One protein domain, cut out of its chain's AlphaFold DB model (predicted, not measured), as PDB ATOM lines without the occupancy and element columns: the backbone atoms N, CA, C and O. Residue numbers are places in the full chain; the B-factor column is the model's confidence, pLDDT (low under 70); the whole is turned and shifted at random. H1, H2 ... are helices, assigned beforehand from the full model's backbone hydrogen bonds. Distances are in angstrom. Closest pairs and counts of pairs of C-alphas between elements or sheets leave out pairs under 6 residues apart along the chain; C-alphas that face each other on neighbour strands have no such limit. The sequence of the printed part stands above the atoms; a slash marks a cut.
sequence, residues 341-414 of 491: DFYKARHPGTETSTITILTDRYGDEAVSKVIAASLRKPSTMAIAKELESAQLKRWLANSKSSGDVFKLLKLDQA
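What this domain is: This is residues 341 to 414 of the 491 residues of the protein "Secreted RxLR effector peptide protein" of Phytophthora palmivora var. palmivora (UniProt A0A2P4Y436). A helical hairpin of H3 and H4 forms the middle of this domain, with H2 packed across H4; H1 lies at one end of the longest axis and H5 with the last residues at the other, and residues 345 to 351, of which 345 and 346 belong to H1 and 347 to 351 to the link from H1 to H2, stand free. The printed part has 74 residues with five named helices, in the order H1, H2, H3, H4, H5, and no named strand; the class is all helix. It is only just compact, close to loose, with a radius of gyration of the C-alphas of 13.4 A. The outline is flat, 42 by 31 by 17 A.

Where its parts are: H1 covers residues 341 to 346, 8.8 A long, and begins at C-alpha 341 at (16.355, -23.938, 36.995). H2, residues 354 to 362, is 12.0 A long. H3, residues 364 to 374, measures 15.3 A. H4, residues 381 to 397, is the longest helix at 24.2 A, from C-alpha 381 at (-1.509, -20.488, 43.526) to C-alpha 397 at (3.988, -43.965, 41.602). H5, residues 402 to 408, is 9.8 A long and ends at C-alpha 408 at (3.867, -37.547, 56.623).

How they stand to each other: H1 is close to H2 but not clearly touching; their closest C-alphas are those of Tyr 343 and Ile 357, 8.0 A apart, and their lines are about perpendicular at 86 degrees. H2 touches H4, with residues 387 to 394 of H4 alone; the closest C-alphas, of Ile 355 and Leu 387, are 6.1 A apart, and the lines are about perpendicular at 78 degrees. H2 and H3 are close but not clearly touching, the C-alphas of Thr 359 and Val 367 being closest at 6.3 A. H3 and H4 touch and form a helical hairpin, running opposite ways at a shallow tilt of 23 degrees; their closest C-alphas are those of Ile 371 and Ala 384, 5.2 A apart. H5 is close to H3 but not clearly touching, with the C-alphas of Glu 365 and Leu 408 closest at 5.9 A. H4 and H5 are near each other, with 5 pairs of C-alphas within 10 A. H1 is apart from H3, H4 and H5, and H2 is apart from H5. In H1, H2, H3, H4 and H5 every O i to N i+4 pair is within hydrogen-bond range.

The domain as a whole: The two C-alphas farthest apart are those of Pro 348 and Ala 414, at 43.0 A. The printed part has no cut. The links from H2 to H3 and from H4 to H5 are tight, those from H1 to H2 and from H3 to H4 are short, and no link is long. The mean pLDDT of the printed part is 75.9; 22 residues are under 70, among them 345 to 350, 401 to 404 and 411 to 414.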
ATOM      1  N   ASP A 341      15.737 -24.459  38.219       72.19
ATOM      2  CA  ASP A 341      16.355 -23.938  36.995       72.19
ATOM      3  C   ASP A 341      17.868 -24.187  36.988       72.19
ATOM      4  O   ASP A 341      18.420 -24.702  36.015       72.19
ATOM      5  N   PHE A 342      18.538 -23.902  38.110       60.91
ATOM      6  CA  PHE A 342      19.961 -24.190  38.287       60.91
ATOM      7  C   PHE A 342      20.281 -25.687  38.140       60.91
ATOM      8  O   PHE A 342      21.238 -26.044  37.451       60.91
ATOM      9  N   TYR A 343      19.492 -26.562  38.771       55.41
ATOM     10  CA  TYR A 343      19.683 -28.010  38.704       55.41
ATOM     11  C   TYR A 343      19.535 -28.517  37.265       55.41
ATOM     12  O   TYR A 343      20.432 -29.179  36.745       55.41
ATOM     13  N   LYS A 344      18.447 -28.142  36.583       73.12
ATOM     14  CA  LYS A 344      18.195 -28.547  35.192       73.12
ATOM     15  C   LYS A 344      19.275 -28.033  34.235       73.12
ATOM     16  O   LYS A 344      19.690 -28.769  33.347       73.12
ATOM     17  N   ALA A 345      19.791 -26.821  34.448       67.12
ATOM     18  CA  ALA A 345      20.886 -26.270  33.648       67.12
ATOM     19  C   ALA A 345      22.209 -27.045  33.802       67.12
ATOM     20  O   ALA A 345      23.041 -27.033  32.896       67.12
ATOM     21  N   ARG A 346      22.425 -27.706  34.946       57.34
ATOM     22  CA  ARG A 346      23.659 -28.446  35.253       57.34
ATOM     23  C   ARG A 346      23.568 -29.946  34.968       57.34
ATOM     24  O   ARG A 346      24.602 -30.604  34.900       57.34
ATOM     25  N   HIS A 347      22.358 -30.447  34.743       59.62
ATOM     26  CA  HIS A 347      22.073 -31.822  34.342       59.62
ATOM     27  C   HIS A 347      21.282 -31.852  33.017       59.62
ATOM     28  O   HIS A 347      20.143 -32.323  32.982       59.62
ATOM     29  N   PRO A 348      21.849 -31.326  31.910       60.38
ATOM     30  CA  PRO A 348      21.167 -31.341  30.621       60.38
ATOM     31  C   PRO A 348      20.964 -32.789  30.149       60.38
ATOM     32  O   PRO A 348      21.913 -33.568  30.098       60.38
ATOM     33  N   GLY A 349      19.721 -33.151  29.820       60.31
ATOM     34  CA  GLY A 349      19.343 -34.489  29.340       60.31
ATOM     35  C   GLY A 349      18.629 -35.383  30.362       60.31
ATOM     36  O   GLY A 349      18.130 -36.436  29.983       60.31
ATOM     37  N   THR A 350      18.520 -34.982  31.635       62.41
ATOM     38  CA  THR A 350      17.679 -35.706  32.605       62.41
ATOM     39  C   THR A 350      16.225 -35.231  32.514       62.41
ATOM     40  O   THR A 350      15.947 -34.071  32.821       62.41
ATOM     41  N   GLU A 351      15.279 -36.109  32.164       75.25
ATOM     42  CA  GLU A 351      13.826 -35.822  32.164       75.25
ATOM     43  C   GLU A 351      13.221 -35.781  33.587       75.25
ATOM     44  O   GLU A 351      12.121 -36.262  33.859       75.25
ATOM     45  N   THR A 352      13.951 -35.229  34.558       77.88
ATOM     46  CA  THR A 352      13.516 -35.210  35.956       77.88
ATOM     47  C   THR A 352      12.490 -34.100  36.194       77.88
ATOM     48  O   THR A 352      12.738 -32.917  35.941       77.88
ATOM     49  N   SER A 353      11.324 -34.474  36.726       86.88
ATOM     50  CA  SER A 353      10.245 -33.527  37.026       86.88
ATOM     51  C   SER A 353      10.617 -32.547  38.150       86.88
ATOM     52  O   SER A 353      11.388 -32.872  39.056       86.88
ATOM     53  N   THR A 354      10.022 -31.349  38.136       87.44
ATOM     54  CA  THR A 354      10.223 -30.321  39.175       87.44
ATOM     55  C   THR A 354       9.912 -30.856  40.575       87.44
ATOM     56  O   THR A 354      10.678 -30.613  41.503       87.44
ATOM     57  N   ILE A 355       8.830 -31.630  40.732       90.19
ATOM     58  CA  ILE A 355       8.461 -32.179  42.040       90.19
ATOM     59  C   ILE A 355       9.470 -33.218  42.529       90.19
ATOM     60  O   ILE A 355       9.763 -33.250  43.720       90.19
ATOM     61  N   THR A 356      10.044 -34.021  41.630       83.12
ATOM     62  CA  THR A 356      11.093 -34.988  41.971       83.12
ATOM     63  C   THR A 356      12.335 -34.256  42.464       83.12
ATOM     64  O   THR A 356      12.778 -34.514  43.574       83.12
ATOM     65  N   ILE A 357      12.809 -33.251  41.721       78.06
ATOM     66  CA  ILE A 357      13.980 -32.443  42.104       78.06
ATOM     67  C   ILE A 357      13.787 -31.798  43.484       78.06
ATOM     68  O   ILE A 357      14.692 -31.808  44.317       78.06
ATOM     69  N   LEU A 358      12.605 -31.225  43.732       75.00
ATOM     70  CA  LEU A 358      12.299 -30.584  45.009       75.00
ATOM     71  C   LEU A 358      12.158 -31.605  46.143       75.00
ATOM     72  O   LEU A 358      12.658 -31.368  47.238       75.00
ATOM     73  N   THR A 359      11.511 -32.740  45.894       78.38
ATOM     74  CA  THR A 359      11.271 -33.762  46.920       78.38
ATOM     75  C   THR A 359      12.540 -34.513  47.291       78.38
ATOM     76  O   THR A 359      12.768 -34.764  48.469       78.38
ATOM     77  N   ASP A 360      13.394 -34.816  46.319       73.00
ATOM     78  CA  ASP A 360      14.665 -35.498  46.558       73.00
ATOM     79  C   ASP A 360      15.638 -34.593  47.333       73.00
ATOM     80  O   ASP A 360      16.454 -35.077  48.110       73.00
ATOM     81  N   ARG A 361      15.516 -33.266  47.174       62.84
ATOM     82  CA  ARG A 361      16.347 -32.284  47.884       62.84
ATOM     83  C   ARG A 361      15.822 -31.892  49.260       62.84
ATOM     84  O   ARG A 361      16.615 -31.713  50.177       62.84
ATOM     85  N   TYR A 362      14.520 -31.656  49.385       62.50
ATOM     86  CA  TYR A 362      13.932 -31.038  50.579       62.50
ATOM     87  C   TYR A 362      13.041 -31.992  51.384       62.50
ATOM     88  O   TYR A 362      12.672 -31.672  52.510       62.50
ATOM     89  N   GLY A 363      12.720 -33.166  50.838       69.94
ATOM     90  CA  GLY A 363      11.835 -34.148  51.457       69.94
ATOM     91  C   GLY A 363      10.349 -33.860  51.229       69.94
ATOM     92  O   GLY A 363       9.922 -32.721  51.034       69.94
ATOM     93  N   ASP A 364       9.543 -34.924  51.276       77.62
ATOM     94  CA  ASP A 364       8.101 -34.881  51.000       77.62
ATOM     95  C   ASP A 364       7.349 -33.905  51.931       77.62
ATOM     96  O   ASP A 364       6.566 -33.083  51.458       77.62
ATOM     97  N   GLU A 365       7.616 -33.953  53.242       74.31
ATOM     98  CA  GLU A 365       6.923 -33.131  54.249       74.31
ATOM     99  C   GLU A 365       7.151 -31.626  54.031       74.31
ATOM    100  O   GLU A 365       6.212 -30.827  54.077       74.31
ATOM    101  N   ALA A 366       8.399 -31.227  53.778       68.88
ATOM    102  CA  ALA A 366       8.760 -29.828  53.572       68.88
ATOM    103  C   ALA A 366       8.122 -29.274  52.293       68.88
ATOM    104  O   ALA A 366       7.561 -28.175  52.295       68.88
ATOM    105  N   VAL A 367       8.157 -30.063  51.216       79.50
ATOM    106  CA  VAL A 367       7.520 -29.716  49.944       79.50
ATOM    107  C   VAL A 367       6.006 -29.559  50.123       79.50
ATOM    108  O   VAL A 367       5.455 -28.559  49.664       79.50
ATOM    109  N   SER A 368       5.339 -30.458  50.861       84.06
ATOM    110  CA  SER A 368       3.897 -30.339  51.141       84.06
ATOM    111  C   SER A 368       3.546 -29.065  51.912       84.06
ATOM    112  O   SER A 368       2.574 -28.391  51.572       84.06
ATOM    113  N   LYS A 369       4.345 -28.678  52.917       77.56
ATOM    114  CA  LYS A 369       4.124 -27.426  53.669       77.56
ATOM    115  C   LYS A 369       4.259 -26.192  52.776       77.56
ATOM    116  O   LYS A 369       3.439 -25.278  52.865       77.56
ATOM    117  N   VAL A 370       5.266 -26.167  51.902       77.62
ATOM    118  CA  VAL A 370       5.493 -25.050  50.970       77.62
ATOM    119  C   VAL A 370       4.364 -24.942  49.949       77.62
ATOM    120  O   VAL A 370       3.882 -23.836  49.703       77.62
ATOM    121  N   ILE A 371       3.908 -26.067  49.397       84.50
ATOM    122  CA  ILE A 371       2.743 -26.120  48.506       84.50
ATOM    123  C   ILE A 371       1.510 -25.555  49.225       84.50
ATOM    124  O   ILE A 371       0.911 -24.598  48.737       84.50
ATOM    125  N   ALA A 372       1.202 -26.046  50.430       82.56
ATOM    126  CA  ALA A 372       0.059 -25.590  51.222       82.56
ATOM    127  C   ALA A 372       0.109 -24.085  51.547       82.56
ATOM    128  O   ALA A 372      -0.906 -23.391  51.467       82.56
ATOM    129  N   ALA A 373       1.287 -23.549  51.883       76.94
ATOM    130  CA  ALA A 373       1.470 -22.114  52.098       76.94
ATOM    131  C   ALA A 373       1.311 -21.304  50.799       76.94
ATOM    132  O   ALA A 373       0.694 -20.239  50.803       76.94
ATOM    133  N   SER A 374       1.823 -21.819  49.679       80.00
ATOM    134  CA  SER A 374       1.780 -21.150  48.372       80.00
ATOM    135  C   SER A 374       0.382 -21.149  47.752       80.00
ATOM    136  O   SER A 374       0.049 -20.225  47.010       80.00
ATOM    137  N   LEU A 375      -0.466 -22.123  48.099       82.25
ATOM    138  CA  LEU A 375      -1.879 -22.154  47.709       82.25
ATOM    139  C   LEU A 375      -2.682 -20.988  48.304       82.25
ATOM    140  O   LEU A 375      -3.704 -20.604  47.742       82.25
ATOM    141  N   ARG A 376      -2.216 -20.384  49.405       79.19
ATOM    142  CA  ARG A 376      -2.886 -19.246  50.061       79.19
ATOM    143  C   ARG A 376      -2.590 -17.897  49.399       79.19
ATOM    144  O   ARG A 376      -3.225 -16.906  49.748       79.19
ATOM    145  N   LYS A 377      -1.628 -17.834  48.472       78.12
ATOM    146  CA  LYS A 377      -1.208 -16.594  47.801       78.12
ATOM    147  C   LYS A 377      -1.656 -16.593  46.337       78.12
ATOM    148  O   LYS A 377      -1.250 -17.492  45.600       78.12
ATOM    149  N   PRO A 378      -2.398 -15.570  45.868       81.94
ATOM    150  CA  PRO A 378      -2.843 -15.501  44.475       81.94
ATOM    151  C   PRO A 378      -1.703 -15.605  43.452       81.94
ATOM    152  O   PRO A 378      -1.841 -16.298  42.451       81.94
ATOM    153  N   SER A 379      -0.551 -14.983  43.731       77.06
ATOM    154  CA  SER A 379       0.603 -14.953  42.821       77.06
ATOM    155  C   SER A 379       1.303 -16.302  42.625       77.06
ATOM    156  O   SER A 379       1.972 -16.490  41.615       77.06
ATOM    157  N   THR A 380       1.162 -17.247  43.561       78.56
ATOM    158  CA  THR A 380       1.823 -18.566  43.504       78.56
ATOM    159  C   THR A 380       0.844 -19.731  43.392       78.56
ATOM    160  O   THR A 380       1.273 -20.871  43.232       78.56
ATOM    161  N   MET A 381      -0.463 -19.466  43.458       83.06
ATOM    162  CA  MET A 381      -1.509 -20.488  43.526       83.06
ATOM    163  C   MET A 381      -1.488 -21.450  42.332       83.06
ATOM    164  O   MET A 381      -1.628 -22.653  42.529       83.06
ATOM    165  N   ALA A 382      -1.305 -20.940  41.110       85.88
ATOM    166  CA  ALA A 382      -1.310 -21.766  39.901       85.88
ATOM    167  C   ALA A 382      -0.192 -22.823  39.932       85.88
ATOM    168  O   ALA A 382      -0.464 -24.019  39.854       85.88
ATOM    169  N   ILE A 383       1.050 -22.387  40.165       82.88
ATOM    170  CA  ILE A 383       2.216 -23.280  40.241       82.88
ATOM    171  C   ILE A 383       2.107 -24.211  41.457       82.88
ATOM    172  O   ILE A 383       2.477 -25.380  41.385       82.88
ATOM    173  N   ALA A 384       1.564 -23.728  42.577       85.88
ATOM    174  CA  ALA A 384       1.348 -24.559  43.756       85.88
ATOM    175  C   ALA A 384       0.366 -25.714  43.482       85.88
ATOM    176  O   ALA A 384       0.648 -26.835  43.892       85.88
ATOM    177  N   LYS A 385      -0.723 -25.485  42.732       90.31
ATOM    178  CA  LYS A 385      -1.666 -26.547  42.323       90.31
ATOM    179  C   LYS A 385      -1.024 -27.580  41.397       90.31
ATOM    180  O   LYS A 385      -1.290 -28.777  41.521       90.31
ATOM    181  N   GLU A 386      -0.172 -27.133  40.477       90.44
ATOM    182  CA  GLU A 386       0.584 -28.038  39.609       90.44
ATOM    183  C   GLU A 386       1.540 -28.918  40.421       90.44
ATOM    184  O   GLU A 386       1.575 -30.136  40.234       90.44
ATOM    185  N   LEU A 387       2.273 -28.319  41.365       91.00
ATOM    186  CA  LEU A 387       3.181 -29.042  42.255       91.00
ATOM    187  C   LEU A 387       2.439 -29.996  43.197       91.00
ATOM    188  O   LEU A 387       2.907 -31.113  43.391       91.00
ATOM    189  N   GLU A 388       1.279 -29.601  43.728       93.44
ATOM    190  CA  GLU A 388       0.410 -30.460  44.543       93.44
ATOM    191  C   GLU A 388      -0.036 -31.695  43.755       93.44
ATOM    192  O   GLU A 388       0.132 -32.832  44.194       93.44
ATOM    193  N   SER A 389      -0.512 -31.485  42.526       91.50
ATOM    194  CA  SER A 389      -0.933 -32.569  41.636       91.50
ATOM    195  C   SER A 389       0.225 -33.511  41.297       91.50
ATOM    196  O   SER A 389       0.066 -34.734  41.271       91.50
ATOM    197  N   ALA A 390       1.410 -32.955  41.041       94.19
ATOM    198  CA  ALA A 390       2.612 -33.728  40.762       94.19
ATOM    199  C   ALA A 390       3.098 -34.505  42.001       94.19
ATOM    200  O   ALA A 390       3.561 -35.639  41.869       94.19
ATOM    201  N   GLN A 391       2.944 -33.935  43.201       94.06
ATOM    202  CA  GLN A 391       3.268 -34.586  44.471       94.06
ATOM    203  C   GLN A 391       2.388 -35.817  44.698       94.06
ATOM    204  O   GLN A 391       2.915 -36.895  44.973       94.06
ATOM    205  N   LEU A 392       1.075 -35.687  44.487       90.31
ATOM    206  CA  LEU A 392       0.128 -36.800  44.587       90.31
ATOM    207  C   LEU A 392       0.470 -37.926  43.602       90.31
ATOM    208  O   LEU A 392       0.573 -39.088  43.995       90.31
ATOM    209  N   LYS A 393       0.722 -37.586  42.329       91.81
ATOM    210  CA  LYS A 393       1.136 -38.563  41.307       91.81
ATOM    211  C   LYS A 393       2.418 -39.295  41.700       91.81
ATOM    212  O   LYS A 393       2.503 -40.507  41.528       91.81
ATOM    213  N   ARG A 394       3.403 -38.580  42.255       89.50
ATOM    214  CA  ARG A 394       4.662 -39.177  42.721       89.50
ATOM    215  C   ARG A 394       4.443 -40.116  43.907       89.50
ATOM    216  O   ARG A 394       5.034 -41.189  43.932       89.50
ATOM    217  N   TRP A 395       3.610 -39.746  44.881       88.31
ATOM    218  CA  TRP A 395       3.283 -40.630  46.006       88.31
ATOM    219  C   TRP A 395       2.624 -41.930  45.549       88.31
ATOM    220  O   TRP A 395       3.011 -42.994  46.030       88.31
ATOM    221  N   LEU A 396       1.710 -41.850  44.576       83.44
ATOM    222  CA  LEU A 396       1.086 -43.020  43.954       83.44
ATOM    223  C   LEU A 396       2.106 -43.881  43.196       83.44
ATOM    224  O   LEU A 396       2.157 -45.090  43.404       83.44
ATOM    225  N   ALA A 397       2.952 -43.262  42.365       84.38
ATOM    226  CA  ALA A 397       3.988 -43.965  41.602       84.38
ATOM    227  C   ALA A 397       4.997 -44.690  42.508       84.38
ATOM    228  O   ALA A 397       5.456 -45.778  42.176       84.38
ATOM    229  N   ASN A 398       5.290 -44.118  43.678       78.50
ATOM    230  CA  ASN A 398       6.170 -44.709  44.687       78.50
ATOM    231  C   ASN A 398       5.433 -45.629  45.678       78.50
ATOM    232  O   ASN A 398       6.001 -45.978  46.711       78.50
ATOM    233  N   SER A 399       4.174 -45.984  45.401       79.12
ATOM    234  CA  SER A 399       3.360 -46.899  46.216       79.12
ATOM    235  C   SER A 399       3.271 -46.522  47.704       79.12
ATOM    236  O   SER A 399       3.179 -47.403  48.559       79.12
ATOM    237  N   LYS A 400       3.291 -45.223  48.045       73.19
ATOM    238  CA  LYS A 400       3.084 -44.791  49.437       73.19
ATOM    239  C   LYS A 400       1.669 -45.158  49.883       73.19
ATOM    240  O   LYS A 400       0.703 -44.854  49.182       73.19
ATOM    241  N   SER A 401       1.543 -45.763  51.063       67.19
ATOM    242  CA  SER A 401       0.227 -46.070  51.622       67.19
ATOM    243  C   SER A 401      -0.481 -44.800  52.104       67.19
ATOM    244  O   SER A 401       0.149 -43.786  52.421       67.19
ATOM    245  N   SER A 402      -1.809 -44.865  52.212       60.72
ATOM    246  CA  SER A 402      -2.612 -43.792  52.809       60.72
ATOM    247  C   SER A 402      -2.159 -43.466  54.237       60.72
ATOM    248  O   SER A 402      -2.066 -42.293  54.593       60.72
ATOM    249  N   GLY A 403      -1.803 -44.482  55.032       53.31
ATOM    250  CA  GLY A 403      -1.279 -44.316  56.390       53.31
ATOM    251  C   GLY A 403       0.082 -43.617  56.439       53.31
ATOM    252  O   GLY A 403       0.316 -42.785  57.319       53.31
ATOM    253  N   ASP A 404       0.964 -43.888  55.475       60.38
ATOM    254  CA  ASP A 404       2.263 -43.213  55.384       60.38
ATOM    255  C   ASP A 404       2.096 -41.741  55.019       60.38
ATOM    256  O   ASP A 404       2.725 -40.878  55.630       60.38
ATOM    257  N   VAL A 405       1.211 -41.438  54.064       71.25
ATOM    258  CA  VAL A 405       0.874 -40.054  53.701       71.25
ATOM    259  C   VAL A 405       0.215 -39.334  54.884       71.25
ATOM    260  O   VAL A 405       0.548 -38.188  55.170       71.25
ATOM    261  N   PHE A 406      -0.650 -40.016  55.637       63.66
ATOM    262  CA  PHE A 406      -1.311 -39.468  56.822       63.66
ATOM    263  C   PHE A 406      -0.312 -39.039  57.913       63.66
ATOM    264  O   PHE A 406      -0.401 -37.920  58.426       63.66
ATOM    265  N   LYS A 407       0.683 -39.884  58.219       68.06
ATOM    266  CA  LYS A 407       1.778 -39.553  59.154       68.06
ATOM    267  C   LYS A 407       2.725 -38.485  58.604       68.06
ATOM    268  O   LYS A 407       3.191 -37.617  59.338       68.06
ATOM    269  N   LEU A 408       3.016 -38.528  57.305       71.56
ATOM    270  CA  LEU A 408       3.867 -37.547  56.623       71.56
ATOM    271  C   LEU A 408       3.279 -36.136  56.725       71.56
ATOM    272  O   LEU A 408       4.004 -35.186  57.012       71.56
ATOM    273  N   LEU A 409       1.959 -36.017  56.571       75.75
ATOM    274  CA  LEU A 409       1.209 -34.771  56.727       75.75
ATOM    275  C   LEU A 409       0.957 -34.377  58.197       75.75
ATOM    276  O   LEU A 409       0.281 -33.381  58.447       75.75
ATOM    277  N   LYS A 410       1.502 -35.131  59.165       70.12
ATOM    278  CA  LYS A 410       1.326 -34.940  60.620       70.12
ATOM    279  C   LYS A 410      -0.132 -34.972  61.082       70.12
ATOM    280  O   LYS A 410      -0.475 -34.386  62.109       70.12
ATOM    281  N   LEU A 411      -1.004 -35.649  60.339       65.19
ATOM    282  CA  LEU A 411      -2.415 -35.767  60.707       65.19
ATOM    283  C   LEU A 411      -2.599 -36.698  61.913       65.19
ATOM    284  O   LEU A 411      -3.518 -36.511  62.699       65.19
ATOM    285  N   ASP A 412      -1.676 -37.629  62.140       60.53
ATOM    286  CA  ASP A 412      -1.628 -38.490  63.326       60.53
ATOM    287  C   ASP A 412      -1.435 -37.722  64.642       60.53
ATOM    288  O   ASP A 412      -1.866 -38.187  65.696       60.53
ATOM    289  N   GLN A 413      -0.853 -36.523  64.582       65.19
ATOM    290  CA  GLN A 413      -0.674 -35.643  65.741       65.19
ATOM    291  C   GLN A 413      -1.924 -34.810  66.048       65.19
ATOM    292  O   GLN A 413      -2.092 -34.298  67.156       65.19
ATOM    293  N   ALA A 414      -2.835 -34.679  65.084       55.19
ATOM    294  CA  ALA A 414      -4.092 -33.983  65.274       55.19
ATOM    295  C   ALA A 414      -5.095 -34.939  65.940       55.19
ATOM    296  O   ALA A 414      -5.901 -35.582  65.282       55.19
TER     297      ALA A 414